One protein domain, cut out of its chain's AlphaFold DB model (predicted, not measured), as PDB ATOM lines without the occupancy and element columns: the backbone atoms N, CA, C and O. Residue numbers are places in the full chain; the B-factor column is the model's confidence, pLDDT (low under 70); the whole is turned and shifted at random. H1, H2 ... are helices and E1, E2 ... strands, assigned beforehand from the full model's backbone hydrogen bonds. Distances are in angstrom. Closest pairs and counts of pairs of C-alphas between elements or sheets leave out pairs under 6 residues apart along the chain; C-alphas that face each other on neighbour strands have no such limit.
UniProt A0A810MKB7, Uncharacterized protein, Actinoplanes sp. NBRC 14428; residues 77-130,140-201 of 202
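Overview. This is residues 77 to 130 and 140 to 201 of the 202 residues of an uncharacterized protein of Actinoplanes sp. NBRC 14428 (UniProt A0A810MKB7). One strongly twisted sheet of seven strands, curled like part of a barrel, makes the body of this domain, and the helix H2 packs over one of its faces, running along E3. Three short helices, H1, H3 and H4, only graze the sheet. The printed part has 116 residues, with four named helices and seven named strands in the order E1 E2 H1 E3 H2 E4 E5 H3 E6 E7 H4; the class is mixed, helices and strands. Across the sheet the order is E2 E1 E5 E4 E3 E6 E7, mixed, with the parallel strands E5, E4 and E3 between two antiparallel hairpins. The whole is compact, with a radius of gyration of the C-alphas of 13.0 A, and rounded, spanning 35 by 27 by 27 A.

Arrangement. Begin in the sheet with E4, residues 119 to 125, and its parallel neighbour E3, residues 93 to 97, at 24 degrees; look for N 121 and O 94, 2.8 A apart and within hydrogen-bond range. On the other side of E4 is E5, residues 148 to 153, also parallel to it at 28 degrees, with N 151 and O 122 at 2.8 A. Next to E5 comes E1, residues 77 to 79, antiparallel at 124 degrees, with N 152 and O 78 at 2.7 A. E1 forms a hairpin with the edge strand E2, residues 84 to 86, where N 85 and O 77 are 2.8 A apart. The pairing of E1 is staggered: residues 77 to 78 pair with E2 and residues 78 to 79 with E5. Go back to E3 for its antiparallel neighbour E6, residues 171 to 176, at 162 degrees, with N 97 and O 172 at 2.8 A. E6 and the edge strand E7, residues 182 to 189, are a hairpin at 174 degrees, with N 173 and O 186 at 2.8 A. H2, residues 104 to 113, is on the sheet at a height over the sheet of 8.7 A; it lies over E3, on which 6 of its 10 C-alphas fall, and only just not over E4, on which 2 fall. On the local plane H2 and E3 stand at 12 degrees, and H2 runs along the strands. E3, H2 and E4 form a strand-helix-strand unit, two parallel neighbour strands with a helix between them in the chain, and its crossover is right-handed. H1, residues 87 to 90, only grazes the sheet; its C-alpha of Gln 90 is 6.3 A from that of Ala 119, the closest pair of H1 and E4. H3, residues 157 to 161, only grazes the sheet with residues 157 to 159. H4, residues 196 to 199, only grazes it with residues 198 to 199, and is close to H2 but not clearly touching, their closest C-alphas being those of Ala 113 and Gln 196, 7.4 A apart. In H2 and H3 every O i to N i+4 pair is within hydrogen-bond range; H1 and H4 are too short for such a pair.

Along the chain. Find C-alpha 119 at (257.548, 109.520, 93.900); from there E4 runs 19.2 A to C-alpha 125 at (250.925, 109.922, 75.885). E7 measures 16.4 A, E5 and E6 16.2 A each, H2 14.3 A and E3 12.8 A. E1 begins at C-alpha 77, (259.162, 105.169, 80.118), and H4 ends at C-alpha 199, (247.706, 107.248, 99.542).

Size, cuts and confidence. The C-alphas farthest apart, those of Ala 130 and Arg 201, are 38.1 A apart. Residues 131 to 139 are not printed, and C-alphas 130 and 140 stand 20.4 A apart across this cut, in the link from E4 to E5. Of the links that are printed whole, none is long. The mean pLDDT of the printed part is 71.8; look for values under 70 in 35 residues, among them 77 to 85, 125 to 130 and 140 to 148.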
ATOM      1  N   LEU A  77     259.735 103.915  80.601       67.62
ATOM      2  CA  LEU A  77     259.162 105.169  80.118       67.62
ATOM      3  C   LEU A  77     260.282 106.127  79.728       67.62
ATOM      4  O   LEU A  77     261.388 106.057  80.263       67.62
ATOM      5  N   ILE A  78     260.003 107.051  78.812       61.72
ATOM      6  CA  ILE A  78     261.001 108.023  78.361       61.72
ATOM      7  C   ILE A  78     260.811 109.318  79.150       61.72
ATOM      8  O   ILE A  78     259.756 109.938  79.093       61.72
ATOM      9  N   GLY A  79     261.821 109.737  79.904       61.75
ATOM     10  CA  GLY A  79     261.830 111.020  80.600       61.75
ATOM     11  C   GLY A  79     261.886 112.214  79.647       61.75
ATOM     12  O   GLY A  79     262.207 112.082  78.466       61.75
ATOM     13  N   THR A  80     261.616 113.409  80.170       58.19
ATOM     14  CA  THR A  80     261.663 114.670  79.401       58.19
ATOM     15  C   THR A  80     263.010 114.938  78.727       58.19
ATOM     16  O   THR A  80     263.043 115.556  77.671       58.19
ATOM     17  N   GLU A  81     264.100 114.419  79.296       55.19
ATOM     18  CA  GLU A  81     265.473 114.527  78.773       55.19
ATOM     19  C   GLU A  81     265.842 113.395  77.789       55.19
ATOM     20  O   GLU A  81     267.011 113.204  77.455       55.19
ATOM     21  N   GLY A  82     264.869 112.575  77.374       55.00
ATOM     22  CA  GLY A  82     265.092 111.417  76.502       55.00
ATOM     23  C   GLY A  82     265.715 110.199  77.197       55.00
ATOM     24  O   GLY A  82     266.022 109.213  76.533       55.00
ATOM     25  N   GLN A  83     265.899 110.247  78.520       60.53
ATOM     26  CA  GLN A  83     266.425 109.131  79.310       60.53
ATOM     27  C   GLN A  83     265.364 108.059  79.537       60.53
ATOM     28  O   GLN A  83     264.224 108.373  79.876       60.53
ATOM     29  N   THR A  84     265.743 106.793  79.408       61.34
ATOM     30  CA  THR A  84     264.856 105.664  79.693       61.34
ATOM     31  C   THR A  84     264.817 105.411  81.199       61.34
ATOM     32  O   THR A  84     265.848 105.174  81.828       61.34
ATOM     33  N   VAL A  85     263.631 105.495  81.793       64.94
ATOM     34  CA  VAL A  85     263.396 105.336  83.229       64.94
ATOM     35  C   VAL A  85     262.502 104.123  83.443       64.94
ATOM     36  O   VAL A  85     261.337 104.110  83.046       64.94
ATOM     37  N   ALA A  86     263.044 103.104  84.108       72.38
ATOM     38  CA  ALA A  86     262.264 101.956  84.544       72.38
ATOM     39  C   ALA A  86     261.333 102.374  85.690       72.38
ATOM     40  O   ALA A  86     261.793 102.807  86.751       72.38
ATOM     41  N   LEU A  87     260.022 102.196  85.513       70.81
ATOM     42  CA  LEU A  87     259.019 102.612  86.501       70.81
ATOM     43  C   LEU A  87     259.171 101.864  87.841       70.81
ATOM     44  O   LEU A  87     258.859 102.400  88.901       70.81
ATOM     45  N   ARG A  88     259.749 100.656  87.816       69.81
ATOM     46  CA  ARG A  88     260.103  99.889  89.023       69.81
ATOM     47  C   ARG A  88     261.200 100.521  89.876       69.81
ATOM     48  O   ARG A  88     261.233 100.286  91.076       69.81
ATOM     49  N   GLY A  89     262.087 101.317  89.279       70.19
ATOM     50  CA  GLY A  89     263.135 102.028  90.017       70.19
ATOM     51  C   GLY A  89     262.611 103.218  90.826       70.19
ATOM     52  O   GLY A  89     263.357 103.785  91.615       70.19
ATOM     53  N   GLN A  90     261.343 103.591  90.630       71.12
ATOM     54  CA  GLN A  90     260.694 104.763  91.223       71.12
ATOM     55  C   GLN A  90     259.722 104.393  92.361       71.12
ATOM     56  O   GLN A  90     258.973 105.244  92.828       71.12
ATOM     57  N   LEU A  91     259.687 103.128  92.794       76.19
ATOM     58  CA  LEU A  91     258.751 102.649  93.814       76.19
ATOM     59  C   LEU A  91     259.142 103.112  95.230       76.19
ATOM     60  O   LEU A  91     260.324 103.059  95.576       76.19
ATOM     61  N   PRO A  92     258.170 103.455  96.102       77.50
ATOM     62  CA  PRO A  92     256.725 103.556  95.856       77.50
ATOM     63  C   PRO A  92     256.354 104.792  95.017       77.50
ATOM     64  O   PRO A  92     256.923 105.867  95.208       77.50
ATOM     65  N   ALA A  93     255.370 104.650  94.120       81.88
ATOM     66  CA  ALA A  93     255.043 105.681  93.134       81.88
ATOM     67  C   ALA A  93     253.536 105.924  92.962       81.88
ATOM     68  O   ALA A  93     252.717 105.002  92.984       81.88
ATOM     69  N   VAL A  94     253.192 107.183  92.696       82.44
ATOM     70  CA  VAL A  94     251.880 107.621  92.210       82.44
ATOM     71  C   VAL A  94     252.044 108.079  90.771       82.44
ATOM     72  O   VAL A  94     252.719 109.074  90.518       82.44
ATOM     73  N   VAL A  95     251.424 107.373  89.830       83.75
ATOM     74  CA  VAL A  95     251.509 107.686  88.400       83.75
ATOM     75  C   VAL A  95     250.221 108.364  87.954       83.75
ATOM     76  O   VAL A  95     249.143 107.780  88.069       83.75
ATOM     77  N   LEU A  96     250.326 109.590  87.448       83.00
ATOM     78  CA  LEU A  96     249.225 110.368  86.892       83.00
ATOM     79  C   LEU A  96     249.409 110.478  85.382       83.00
ATOM     80  O   LEU A  96     250.362 111.101  84.924       83.00
ATOM     81  N   LEU A  97     248.488 109.918  84.607       82.06
ATOM     82  CA  LEU A  97     248.442 110.117  83.164       82.06
ATOM     83  C   LEU A  97     247.611 111.370  82.887       82.06
ATOM     84  O   LEU A  97     246.413 111.382  83.172       82.06
ATOM     85  N   THR A  98     248.233 112.420  82.357       79.75
ATOM     86  CA  THR A  98     247.615 113.747  82.172       79.75
ATOM     87  C   THR A  98     247.360 114.045  80.698       79.75
ATOM     88  O   THR A  98     247.800 115.052  80.145       79.75
ATOM     89  N   ASP A  99     246.669 113.128  80.034       71.75
ATOM     90  CA  ASP A  99     246.523 113.150  78.584       71.75
ATOM     91  C   ASP A  99     245.389 114.033  78.113       71.75
ATOM     92  O   ASP A  99     244.219 113.762  78.385       71.75
ATOM     93  N   ARG A 100     245.746 115.066  77.341       67.94
ATOM     94  CA  ARG A 100     244.795 116.053  76.812       67.94
ATOM     95  C   ARG A 100     243.920 116.669  77.920       67.94
ATOM     96  O   ARG A 100     242.754 116.963  77.667       67.94
ATOM     97  N   CYS A 101     244.471 116.843  79.129       74.62
ATOM     98  CA  CYS A 101     243.778 117.421  80.282       74.62
ATOM     99  C   CYS A 101     244.612 118.510  80.975       74.62
ATOM    100  O   CYS A 101     245.812 118.334  81.182       74.62
ATOM    101  N   ASP A 102     243.965 119.603  81.396       72.94
ATOM    102  CA  ASP A 102     244.575 120.676  82.202       72.94
ATOM    103  C   ASP A 102     244.603 120.279  83.687       72.94
ATOM    104  O   ASP A 102     243.890 120.809  84.545       72.94
ATOM    105  N   CYS A 103     245.408 119.264  83.987       75.25
ATOM    106  CA  CYS A 103     245.420 118.580  85.275       75.25
ATOM    107  C   CYS A 103     246.423 119.164  86.292       75.25
ATOM    108  O   CYS A 103     246.675 118.547  87.327       75.25
ATOM    109  N   ASP A 104     246.954 120.370  86.060       74.88
ATOM    110  CA  ASP A 104     247.973 121.008  86.914       74.88
ATOM    111  C   ASP A 104     247.538 121.134  88.379       74.88
ATOM    112  O   ASP A 104     248.310 120.864  89.302       74.88
ATOM    113  N   ARG A 105     246.266 121.487  88.613       75.94
ATOM    114  CA  ARG A 105     245.702 121.552  89.970       75.94
ATOM    115  C   ARG A 105     245.670 120.183  90.642       75.94
ATOM    116  O   ARG A 105     245.959 120.095  91.832       75.94
ATOM    117  N   LEU A 106     245.346 119.129  89.893       78.44
ATOM    118  CA  LEU A 106     245.315 117.761  90.406       78.44
ATOM    119  C   LEU A 106     246.727 117.278  90.753       78.44
ATOM    120  O   LEU A 106     246.929 116.688  91.814       78.44
ATOM    121  N   VAL A 107     247.713 117.584  89.905       78.75
ATOM    122  CA  VAL A 107     249.125 117.273  90.167       78.75
ATOM    123  C   VAL A 107     249.600 117.993  91.429       78.75
ATOM    124  O   VAL A 107     250.122 117.342  92.329       78.75
ATOM    125  N   ALA A 108     249.345 119.300  91.555       78.38
ATOM    126  CA  ALA A 108     249.736 120.085  92.729       78.38
ATOM    127  C   ALA A 108     249.064 119.608  94.031       78.38
ATOM    128  O   ALA A 108     249.694 119.559  95.087       78.38
ATOM    129  N   GLN A 109     247.787 119.222  93.974       79.44
ATOM    130  CA  GLN A 109     247.098 118.633  95.125       79.44
ATOM    131  C   GLN A 109     247.697 117.277  95.506       79.44
ATOM    132  O   GLN A 109     247.848 116.976  96.691       79.44
ATOM    133  N   THR A 110     248.069 116.469  94.510       79.56
ATOM    134  CA  THR A 110     248.650 115.143  94.734       79.56
ATOM    135  C   THR A 110     250.035 115.257  95.351       79.56
ATOM    136  O   THR A 110     250.298 114.637  96.379       79.56
ATOM    137  N   THR A 111     250.898 116.121  94.818       79.62
ATOM    138  CA  THR A 111     252.218 116.379  95.410       79.62
ATOM    139  C   THR A 111     252.108 116.943  96.824       79.62
ATOM    140  O   THR A 111     252.911 116.584  97.683       79.62
ATOM    141  N   ALA A 112     251.092 117.754  97.131       78.94
ATOM    142  CA  ALA A 112     250.851 118.221  98.495       78.94
ATOM    143  C   ALA A 112     250.446 117.077  99.448       78.94
ATOM    144  O   ALA A 112     250.980 117.000 100.558       78.94
ATOM    145  N   ALA A 113     249.564 116.172  99.014       79.62
ATOM    146  CA  ALA A 113     249.011 115.094  99.844       79.62
ATOM    147  C   ALA A 113     249.952 113.891 100.047       79.62
ATOM    148  O   ALA A 113     249.819 113.155 101.023       79.62
ATOM    149  N   VAL A 114     250.886 113.669  99.122       81.25
ATOM    150  CA  VAL A 114     251.780 112.502  99.109       81.25
ATOM    151  C   VAL A 114     252.951 112.670 100.095       81.25
ATOM    152  O   VAL A 114     253.408 113.784 100.348       81.25
ATOM    153  N   ARG A 115     253.448 111.574 100.690       75.00
ATOM    154  CA  ARG A 115     254.618 111.584 101.595       75.00
ATOM    155  C   ARG A 115     255.924 111.858 100.820       75.00
ATOM    156  O   ARG A 115     256.000 111.499  99.654       75.00
ATOM    157  N   PRO A 116     256.967 112.445 101.444       71.31
ATOM    158  CA  PRO A 116     258.245 112.740 100.776       71.31
ATOM    159  C   PRO A 116     258.961 111.515 100.190       71.31
ATOM    160  O   PRO A 116     259.727 111.654  99.247       71.31
ATOM    161  N   GLU A 117     258.687 110.325 100.721       71.81
ATOM    162  CA  GLU A 117     259.267 109.056 100.262       71.81
ATOM    163  C   GLU A 117     258.570 108.452  99.031       71.81
ATOM    164  O   GLU A 117     259.024 107.431  98.521       71.81
ATOM    165  N   ILE A 118     257.451 109.032  98.585       77.69
ATOM    166  CA  ILE A 118     256.652 108.518  97.471       77.69
ATOM    167  C   ILE A 118     256.885 109.415  96.253       77.69
ATOM    168  O   ILE A 118     256.641 110.623  96.303       77.69
ATOM    169  N   ALA A 119     257.318 108.810  95.149       80.75
ATOM    170  CA  ALA A 119     257.548 109.520  93.900       80.75
ATOM    171  C   ALA A 119     256.217 109.852  93.211       80.75
ATOM    172  O   ALA A 119     255.346 108.992  93.061       80.75
ATOM    173  N   VAL A 120     256.060 111.093  92.755       79.12
ATOM    174  CA  VAL A 120     254.929 111.494  91.909       79.12
ATOM    175  C   VAL A 120     255.406 111.524  90.468       79.12
ATOM    176  O   VAL A 120     256.322 112.259  90.113       79.12
ATOM    177  N   VAL A 121     254.786 110.719  89.621       81.94
ATOM    178  CA  VAL A 121     255.180 110.540  88.231       81.94
ATOM    179  C   VAL A 121     254.050 111.037  87.342       81.94
ATOM    180  O   VAL A 121     252.963 110.470  87.363       81.94
ATOM    181  N   THR A 122     254.279 112.086  86.561       80.44
ATOM    182  CA  THR A 122     253.323 112.534  85.542       80.44
ATOM    183  C   THR A 122     253.693 111.915  84.202       80.44
ATOM    184  O   THR A 122     254.856 111.934  83.814       80.44
ATOM    185  N   VAL A 123     252.725 111.333  83.501       79.12
ATOM    186  CA  VAL A 123     252.927 110.667  82.213       79.12
ATOM    187  C   VAL A 123     252.056 111.331  81.159       79.12
ATOM    188  O   VAL A 123     250.856 111.512  81.365       79.12
ATOM    189  N   VAL A 124     252.658 111.674  80.024       78.12
ATOM    190  CA  VAL A 124     251.942 112.154  78.835       78.12
ATOM    191  C   VAL A 124     252.129 111.154  77.693       78.12
ATOM    192  O   VAL A 124     253.246 110.753  77.381       78.12
ATOM    193  N   SER A 125     251.029 110.759  77.075       67.94
ATOM    194  CA  SER A 125     250.925 109.922  75.885       67.94
ATOM    195  C   SER A 125     251.064 110.730  74.598       67.94
ATOM    196  O   SER A 125     250.711 111.912  74.522       67.94
ATOM    197  N   GLY A 126     251.564 110.061  73.565       59.75
ATOM    198  CA  GLY A 126     251.671 110.595  72.215       59.75
ATOM    199  C   GLY A 126     253.116 110.673  71.724       59.75
ATOM    200  O   GLY A 126     254.057 110.650  72.527       59.75
ATOM    201  N   PRO A 127     253.304 110.774  70.393       45.28
ATOM    202  CA  PRO A 127     254.626 110.791  69.787       45.28
ATOM    203  C   PRO A 127     255.468 111.899  70.417       45.28
ATOM    204  O   PRO A 127     254.942 112.926  70.858       45.28
ATOM    205  N   ALA A 128     256.784 111.695  70.461       49.28
ATOM    206  CA  ALA A 128     257.740 112.731  70.823       49.28
ATOM    207  C   ALA A 128     257.721 113.830  69.747       49.28
ATOM    208  O   ALA A 128     258.640 113.968  68.945       49.28
ATOM    209  N   SER A 129     256.634 114.595  69.671       35.28
ATOM    210  CA  SER A 129     256.610 115.833  68.928       35.28
ATOM    211  C   SER A 129     257.647 116.721  69.587       35.28
ATOM    212  O   SER A 129     257.529 117.058  70.765       35.28
ATOM    213  N   ALA A 130     258.651 117.106  68.804       37.22
ATOM    214  CA  ALA A 130     259.593 118.178  69.090       37.22
ATOM    215  C   ALA A 130     258.887 119.550  69.159       37.22
ATOM    216  O   ALA A 130     259.396 120.560  68.682       37.22
ATOM    217  N   THR A 140     264.165 119.119  88.547       40.47
ATOM    218  CA  THR A 140     263.081 118.374  89.196       40.47
ATOM    219  C   THR A 140     262.428 119.360  90.153       40.47
ATOM    220  O   THR A 140     263.162 119.879  91.003       40.47
ATOM    221  N   PRO A 141     261.140 119.717  90.003       40.31
ATOM    222  CA  PRO A 141     260.494 120.549  90.989       40.31
ATOM    223  C   PRO A 141     260.495 119.695  92.250       40.31
ATOM    224  O   PRO A 141     259.615 118.864  92.456       40.31
ATOM    225  N   GLN A 142     261.529 119.853  93.076       42.84
ATOM    226  CA  GLN A 142     261.516 119.479  94.473       42.84
ATOM    227  C   GLN A 142     260.522 120.442  95.103       42.84
ATOM    228  O   GLN A 142     260.878 121.387  95.802       42.84
ATOM    229  N   ALA A 143     259.247 120.239  94.784       45.31
ATOM    230  CA  ALA A 143     258.148 120.831  95.488       45.31
ATOM    231  C   ALA A 143     258.260 120.243  96.897       45.31
ATOM    232  O   ALA A 143     257.896 119.099  97.156       45.31
ATOM    233  N   GLN A 144     258.916 120.994  97.782       45.09
ATOM    234  CA  GLN A 144     259.049 120.672  99.197       45.09
ATOM    235  C   GLN A 144     259.738 119.316  99.492       45.09
ATOM    236  O   GLN A 144     259.284 118.563 100.350       45.09
ATOM    237  N   GLY A 145     260.829 118.988  98.784       46.62
ATOM    238  CA  GLY A 145     261.610 117.760  99.024       46.62
ATOM    239  C   GLY A 145     260.995 116.468  98.468       46.62
ATOM    240  O   GLY A 145     261.510 115.390  98.750       46.62
ATOM    241  N   LYS A 146     259.920 116.568  97.676       59.59
ATOM    242  CA  LYS A 146     259.277 115.444  96.974       59.59
ATOM    243  C   LYS A 146     259.815 115.298  95.554       59.59
ATOM    244  O   LYS A 146     260.078 116.296  94.883       59.59
ATOM    245  N   THR A 147     259.964 114.061  95.089       62.62
ATOM    246  CA  THR A 147     260.409 113.753  93.725       62.62
ATOM    247  C   THR A 147     259.218 113.773  92.769       62.62
ATOM    248  O   THR A 147     258.302 112.956  92.872       62.62
ATOM    249  N   VAL A 148     259.217 114.734  91.840       64.88
ATOM    250  CA  VAL A 148     258.245 114.801  90.740       64.88
ATOM    251  C   VAL A 148     258.960 114.487  89.432       64.88
ATOM    252  O   VAL A 148     259.860 115.226  89.031       64.88
ATOM    253  N   HIS A 149     258.567 113.401  88.768       72.81
ATOM    254  CA  HIS A 149     259.149 112.966  87.500       72.81
ATOM    255  C   HIS A 149     258.137 113.097  86.368       72.81
ATOM    256  O   HIS A 149     257.099 112.445  86.382       72.81
ATOM    257  N   ALA A 150     258.469 113.908  85.368       74.25
ATOM    258  CA  ALA A 150     257.719 113.961  84.124       74.25
ATOM    259  C   ALA A 150     258.267 112.902  83.154       74.25
ATOM    260  O   ALA A 150     259.440 112.928  82.768       74.25
ATOM    261  N   LEU A 151     257.415 111.956  82.784       73.44
ATOM    262  CA  LEU A 151     257.680 110.865  81.857       73.44
ATOM    263  C   LEU A 151     256.730 110.965  80.654       73.44
ATOM    264  O   LEU A 151     255.679 111.607  80.692       73.44
ATOM    265  N   ARG A 152     257.108 110.319  79.560       72.38
ATOM    266  CA  ARG A 152     256.353 110.250  78.315       72.38
ATOM    267  C   ARG A 152     256.200 108.792  77.903       72.38
ATOM    268  O   ARG A 152     257.165 108.027  77.951       72.38
ATOM    269  N   ASP A 153     254.991 108.440  77.486       69.12
ATOM    270  CA  ASP A 153     254.659 107.145  76.893       69.12
ATOM    271  C   ASP A 153     254.393 107.338  75.389       69.12
ATOM    272  O   ASP A 153     253.275 107.673  74.989       69.12
ATOM    273  N   PRO A 154     255.419 107.199  74.531       63.00
ATOM    274  CA  PRO A 154     255.267 107.409  73.092       63.00
ATOM    275  C   PRO A 154     254.464 106.304  72.395       63.00
ATOM    276  O   PRO A 154     254.017 106.508  71.267       63.00
ATOM    277  N   THR A 155     254.323 105.144  73.033       61.84
ATOM    278  CA  THR A 155     253.739 103.923  72.464       61.84
ATOM    279  C   THR A 155     252.326 103.636  72.968       61.84
ATOM    280  O   THR A 155     251.711 102.678  72.504       61.84
ATOM    281  N   ASP A 156     251.806 104.439  73.906       66.12
ATOM    282  CA  ASP A 156     250.560 104.157  74.638       66.12
ATOM    283  C   ASP A 156     250.573 102.752  75.299       66.12
ATOM    284  O   ASP A 156     249.531 102.122  75.535       66.12
ATOM    285  N   GLU A 157     251.767 102.233  75.608       69.81
ATOM    286  CA  GLU A 157     251.956 100.888  76.165       69.81
ATOM    287  C   GLU A 157     251.484 100.816  77.616       69.81
ATOM    288  O   GLU A 157     250.872  99.825  78.021       69.81
ATOM    289  N   LEU A 158     251.681 101.883  78.394       73.88
ATOM    290  CA  LEU A 158     251.193 101.955  79.769       73.88
ATOM    291  C   LEU A 158     249.667 101.898  79.782       73.88
ATOM    292  O   LEU A 158     249.070 101.166  80.571       73.88
ATOM    293  N   ARG A 159     249.029 102.648  78.883       72.31
ATOM    294  CA  ARG A 159     247.570 102.745  78.788       72.31
ATOM    295  C   ARG A 159     246.932 101.437  78.321       72.31
ATOM    296  O   ARG A 159     245.917 101.030  78.893       72.31
ATOM    297  N   SER A 160     247.517 100.785  77.318       71.62
ATOM    298  CA  SER A 160     247.034  99.500  76.798       71.62
ATOM    299  C   SER A 160     247.249  98.365  77.800       71.62
ATOM    300  O   SER A 160     246.293  97.659  78.128       71.62
ATOM    301  N   THR A 161     248.447  98.255  78.376       71.81
ATOM    302  CA  THR A 161     248.784  97.207  79.354       71.81
ATOM    303  C   THR A 161     247.967  97.344  80.638       71.81
ATOM    304  O   THR A 161     247.484  96.356  81.186       71.81
ATOM    305  N   MET A 162     247.733  98.577  81.100       74.06
ATOM    306  CA  MET A 162     246.915  98.834  82.292       74.06
ATOM    307  C   MET A 162     245.412  98.897  82.003       74.06
ATOM    308  O   MET A 162     244.620  99.045  82.940       74.06
ATOM    309  N   ASN A 163     244.993  98.762  80.741       71.50
ATOM    310  CA  ASN A 163     243.603  98.882  80.300       71.50
ATOM    311  C   ASN A 163     242.927 100.146  80.875       71.50
ATOM    312  O   ASN A 163     241.923 100.070  81.589       71.50
ATOM    313  N   LEU A 164     243.549 101.307  80.639       72.44
ATOM    314  CA  LEU A 164     243.091 102.613  81.143       72.44
ATOM    315  C   LEU A 164     242.076 103.298  80.210       72.44
ATOM    316  O   LEU A 164     241.620 104.395  80.511       72.44
ATOM    317  N   GLY A 165     241.676 102.641  79.117       66.50
ATOM    318  CA  GLY A 165     240.774 103.210  78.114       66.50
ATOM    319  C   GLY A 165     241.450 104.266  77.234       66.50
ATOM    320  O   GLY A 165     242.625 104.587  77.411       66.50
ATOM    321  N   ALA A 166     240.721 104.782  76.245       68.31
ATOM    322  CA  ALA A 166     241.228 105.819  75.350       68.31
ATOM    323  C   ALA A 166     241.451 107.153  76.100       68.31
ATOM    324  O   ALA A 166     240.798 107.407  77.112       68.31
ATOM    325  N   PRO A 167     242.366 108.023  75.628       69.81
ATOM    326  CA  PRO A 167     242.513 109.359  76.190       69.81
ATOM    327  C   PRO A 167     241.220 110.162  75.995       69.81
ATOM    328  O   PRO A 167     240.899 110.587  74.885       69.81
ATOM    329  N   ASP A 168     240.497 110.397  77.084       67.00
ATOM    330  CA  ASP A 168     239.206 111.100  77.076       67.00
ATOM    331  C   ASP A 168     239.303 112.529  77.644       67.00
ATOM    332  O   ASP A 168     238.287 113.150  77.941       67.00
ATOM    333  N   GLY A 169     240.520 113.052  77.840       71.75
ATOM    334  CA  GLY A 169     240.748 114.359  78.473       71.75
ATOM    335  C   GLY A 169     240.543 114.361  79.994       71.75
ATOM    336  O   GLY A 169     240.426 115.417  80.606       71.75
ATOM    337  N   THR A 170     240.499 113.180  80.613       73.12
ATOM    338  CA  THR A 170     240.482 112.996  82.073       73.12
ATOM    339  C   THR A 170     241.791 112.359  82.522       73.12
ATOM    340  O   THR A 170     242.392 111.596  81.763       73.12
ATOM    341  N   ALA A 171     242.247 112.674  83.738       81.06
ATOM    342  CA  ALA A 171     243.457 112.060  84.262       81.06
ATOM    343  C   ALA A 171     243.195 110.599  84.631       81.06
ATOM    344  O   ALA A 171     242.147 110.277  85.195       81.06
ATOM    345  N   ALA A 172     244.166 109.726  84.377       82.19
ATOM    346  CA  ALA A 172     244.176 108.387  84.957       82.19
ATOM    347  C   ALA A 172     245.203 108.332  86.090       82.19
ATOM    348  O   ALA A 172     246.266 108.941  85.994       82.19
ATOM    349  N   VAL A 173     244.894 107.611  87.165       85.44
ATOM    350  CA  VAL A 173     245.771 107.481  88.335       85.44
ATOM    351  C   VAL A 173     246.048 106.014  88.618       85.44
ATOM    352  O   VAL A 173     245.130 105.194  88.715       85.44
ATOM    353  N   LEU A 174     247.327 105.695  88.785       84.44
ATOM    354  CA  LEU A 174     247.809 104.389  89.204       84.44
ATOM    355  C   LEU A 174     248.618 104.552  90.493       84.44
ATOM    356  O   LEU A 174     249.622 105.261  90.525       84.44
ATOM    357  N   LEU A 175     248.163 103.900  91.560       83.75
ATOM    358  CA  LEU A 175     248.852 103.870  92.847       83.75
ATOM    359  C   LEU A 175     249.643 102.572  92.955       83.75
ATOM    360  O   LEU A 175     249.052 101.490  92.855       83.75
ATOM    361  N   ILE A 176     250.953 102.675  93.171       84.19
ATOM    362  CA  ILE A 176     251.857 101.527  93.177       84.19
ATOM    363  C   ILE A 176     252.634 101.489  94.493       84.19
ATOM    364  O   ILE A 176     253.390 102.410  94.812       84.19
ATOM    365  N   ALA A 177     252.449 100.410  95.249       82.12
ATOM    366  CA  ALA A 177     253.124 100.182  96.519       82.12
ATOM    367  C   ALA A 177     254.620  99.879  96.332       82.12
ATOM    368  O   ALA A 177     255.096  99.594  95.231       82.12
ATOM    369  N   ARG A 178     255.375  99.912  97.437       79.44
ATOM    370  CA  ARG A 178     256.827  99.654  97.448       79.44
ATOM    371  C   ARG A 178     257.204  98.257  96.928       79.44
ATOM    372  O   ARG A 178     258.306  98.076  96.427       79.44
ATOM    373  N   ASP A 179     256.300  97.286  97.024       75.06
ATOM    374  CA  ASP A 179     256.475  95.923  96.504       75.06
ATOM    375  C   ASP A 179     256.133  95.784  95.008       75.06
ATOM    376  O   ASP A 179     256.202  94.687  94.457       75.06
ATOM    377  N   GLY A 180     255.766  96.884  94.339       71.25
ATOM    378  CA  GLY A 180     255.373  96.890  92.931       71.25
ATOM    379  C   GLY A 180     253.928  96.456  92.692       71.25
ATOM    380  O   GLY A 180     253.529  96.290  91.537       71.25
ATOM    381  N   ARG A 181     253.116  96.283  93.744       79.69
ATOM    382  CA  ARG A 181     251.688  95.990  93.595       79.69
ATOM    383  C   ARG A 181     250.892  97.247  93.286       79.69
ATOM    384  O   ARG A 181     251.074  98.299  93.897       79.69
ATOM    385  N   ILE A 182     249.932  97.104  92.386       80.88
ATOM    386  CA  ILE A 182     248.953  98.134  92.068       80.88
ATOM    387  C   ILE A 182     247.908  98.144  93.187       80.88
ATOM    388  O   ILE A 182     247.057  97.260  93.275       80.88
ATOM    389  N   VAL A 183     247.978  99.152  94.054       82.38
ATOM    390  CA  VAL A 183     247.032  99.349  95.166       82.38
ATOM    391  C   VAL A 183     245.685  99.814  94.635       82.38
ATOM    392  O   VAL A 183     244.631  99.384  95.105       82.38
ATOM    393  N   ARG A 184     245.714 100.696  93.633       82.56
ATOM    394  CA  ARG A 184     244.510 101.259  93.033       82.56
ATOM    395  C   ARG A 184     244.771 101.674  91.596       82.56
ATOM    396  O   ARG A 184     245.824 102.217  91.271       82.56
ATOM    397  N   LYS A 185     243.760 101.460  90.760       84.06
ATOM    398  CA  LYS A 185     243.708 101.925  89.378       84.06
ATOM    399  C   LYS A 185     242.434 102.734  89.176       84.06
ATOM    400  O   LYS A 185     241.341 102.206  89.381       84.06
ATOM    401  N   LEU A 186     242.574 103.991  88.770       82.31
ATOM    402  CA  LEU A 186     241.470 104.850  88.352       82.31
ATOM    403  C   LEU A 186     241.700 105.257  86.895       82.31
ATOM    404  O   LEU A 186     242.572 106.080  86.634       82.31
ATOM    405  N   PRO A 187     240.945 104.701  85.934       78.25
ATOM    406  CA  PRO A 187     241.098 105.058  84.524       78.25
ATOM    407  C   PRO A 187     240.638 106.491  84.231       78.25
ATOM    408  O   PRO A 187     241.091 107.088  83.263       78.25
ATOM    409  N   ARG A 188     239.749 107.043  85.066       78.19
ATOM    410  CA  ARG A 188     239.264 108.420  84.967       78.19
ATOM    411  C   ARG A 188     239.100 109.007  86.359       78.19
ATOM    412  O   ARG A 188     238.360 108.460  87.175       78.19
ATOM    413  N   THR A 189     239.766 110.120  86.616       76.62
ATOM    414  CA  THR A 189     239.572 110.943  87.804       76.62
ATOM    415  C   THR A 189     239.821 112.406  87.462       76.62
ATOM    416  O   THR A 189     240.637 112.747  86.603       76.62
ATOM    417  N   ALA A 190     239.079 113.277  88.133       74.44
ATOM    418  CA  ALA A 190     239.242 114.722  88.051       74.44
ATOM    419  C   ALA A 190     239.582 115.330  89.419       74.44
ATOM    420  O   ALA A 190     239.752 116.545  89.528       74.44
ATOM    421  N   THR A 191     239.633 114.528  90.491       79.81
ATOM    422  CA  THR A 191     239.737 115.038  91.863       79.81
ATOM    423  C   THR A 191     240.541 114.095  92.746       79.81
ATOM    424  O   THR A 191     240.387 112.879  92.703       79.81
ATOM    425  N   ILE A 192     241.386 114.668  93.606       81.25
ATOM    426  CA  ILE A 192     242.238 113.899  94.518       81.25
ATOM    427  C   ILE A 192     241.450 113.072  95.541       81.25
ATOM    428  O   ILE A 192     241.917 112.019  95.969       81.25
ATOM    429  N   SER A 193     240.244 113.511  95.909       79.75
ATOM    430  CA  SER A 193     239.386 112.837  96.892       79.75
ATOM    431  C   SER A 193     239.118 111.370  96.556       79.75
ATOM    432  O   SER A 193     238.923 110.567  97.465       79.75
ATOM    433  N   ASP A 194     239.153 111.012  95.270       80.88
ATOM    434  CA  ASP A 194     238.856 109.662  94.788       80.88
ATOM    435  C   ASP A 194     239.917 108.632  95.205       80.88
ATOM    436  O   ASP A 194     239.618 107.441  95.318       80.88
ATOM    437  N   PHE A 195     241.158 109.080  95.428       81.88
ATOM    438  CA  PHE A 195     242.307 108.212  95.703       81.88
ATOM    439  C   PHE A 195     243.161 108.661  96.894       81.88
ATOM    440  O   PHE A 195     244.032 107.918  97.343       81.88
ATOM    441  N   GLN A 196     242.877 109.830  97.476       82.12
ATOM    442  CA  GLN A 196     243.481 110.306  98.719       82.12
ATOM    443  C   GLN A 196     243.488 109.272  99.863       82.12
ATOM    444  O   GLN A 196     244.535 109.134 100.497       82.12
ATOM    445  N   PRO A 197     242.401 108.520 100.156       82.31
ATOM    446  CA  PRO A 197     242.434 107.533 101.241       82.31
ATOM    447  C   PRO A 197     243.390 106.365 100.963       82.31
ATOM    448  O   PRO A 197     243.896 105.744 101.897       82.31
ATOM    449  N   ASP A 198     243.665 106.080  99.690       80.56
ATOM    450  CA  ASP A 198     244.558 104.999  99.280       80.56
ATOM    451  C   ASP A 198     246.036 105.426  99.334       80.56
ATOM    452  O   ASP A 198     246.908 104.569  99.462       80.56
ATOM    453  N   LEU A 199     246.338 106.734  99.358       80.69
ATOM    454  CA  LEU A 199     247.706 107.248  99.542       80.69
ATOM    455  C   LEU A 199     248.319 106.842 100.889       80.69
ATOM    456  O   LEU A 199     249.532 106.690 100.997       80.69
ATOM    457  N   ALA A 200     247.493 106.641 101.921       78.38
ATOM    458  CA  ALA A 200     247.954 106.173 103.229       78.38
ATOM    459  C   ALA A 200     248.431 104.707 103.208       78.38
ATOM    460  O   ALA A 200     249.143 104.285 104.122       78.38
ATOM    461  N   ARG A 201     248.030 103.941 102.182       73.50
ATOM    462  CA  ARG A 201     248.351 102.516 102.004       73.50
ATOM    463  C   ARG A 201     249.629 102.280 101.189       73.50
ATOM    464  O   ARG A 201     250.031 101.128 101.058       73.50
TER     465      ARG A 201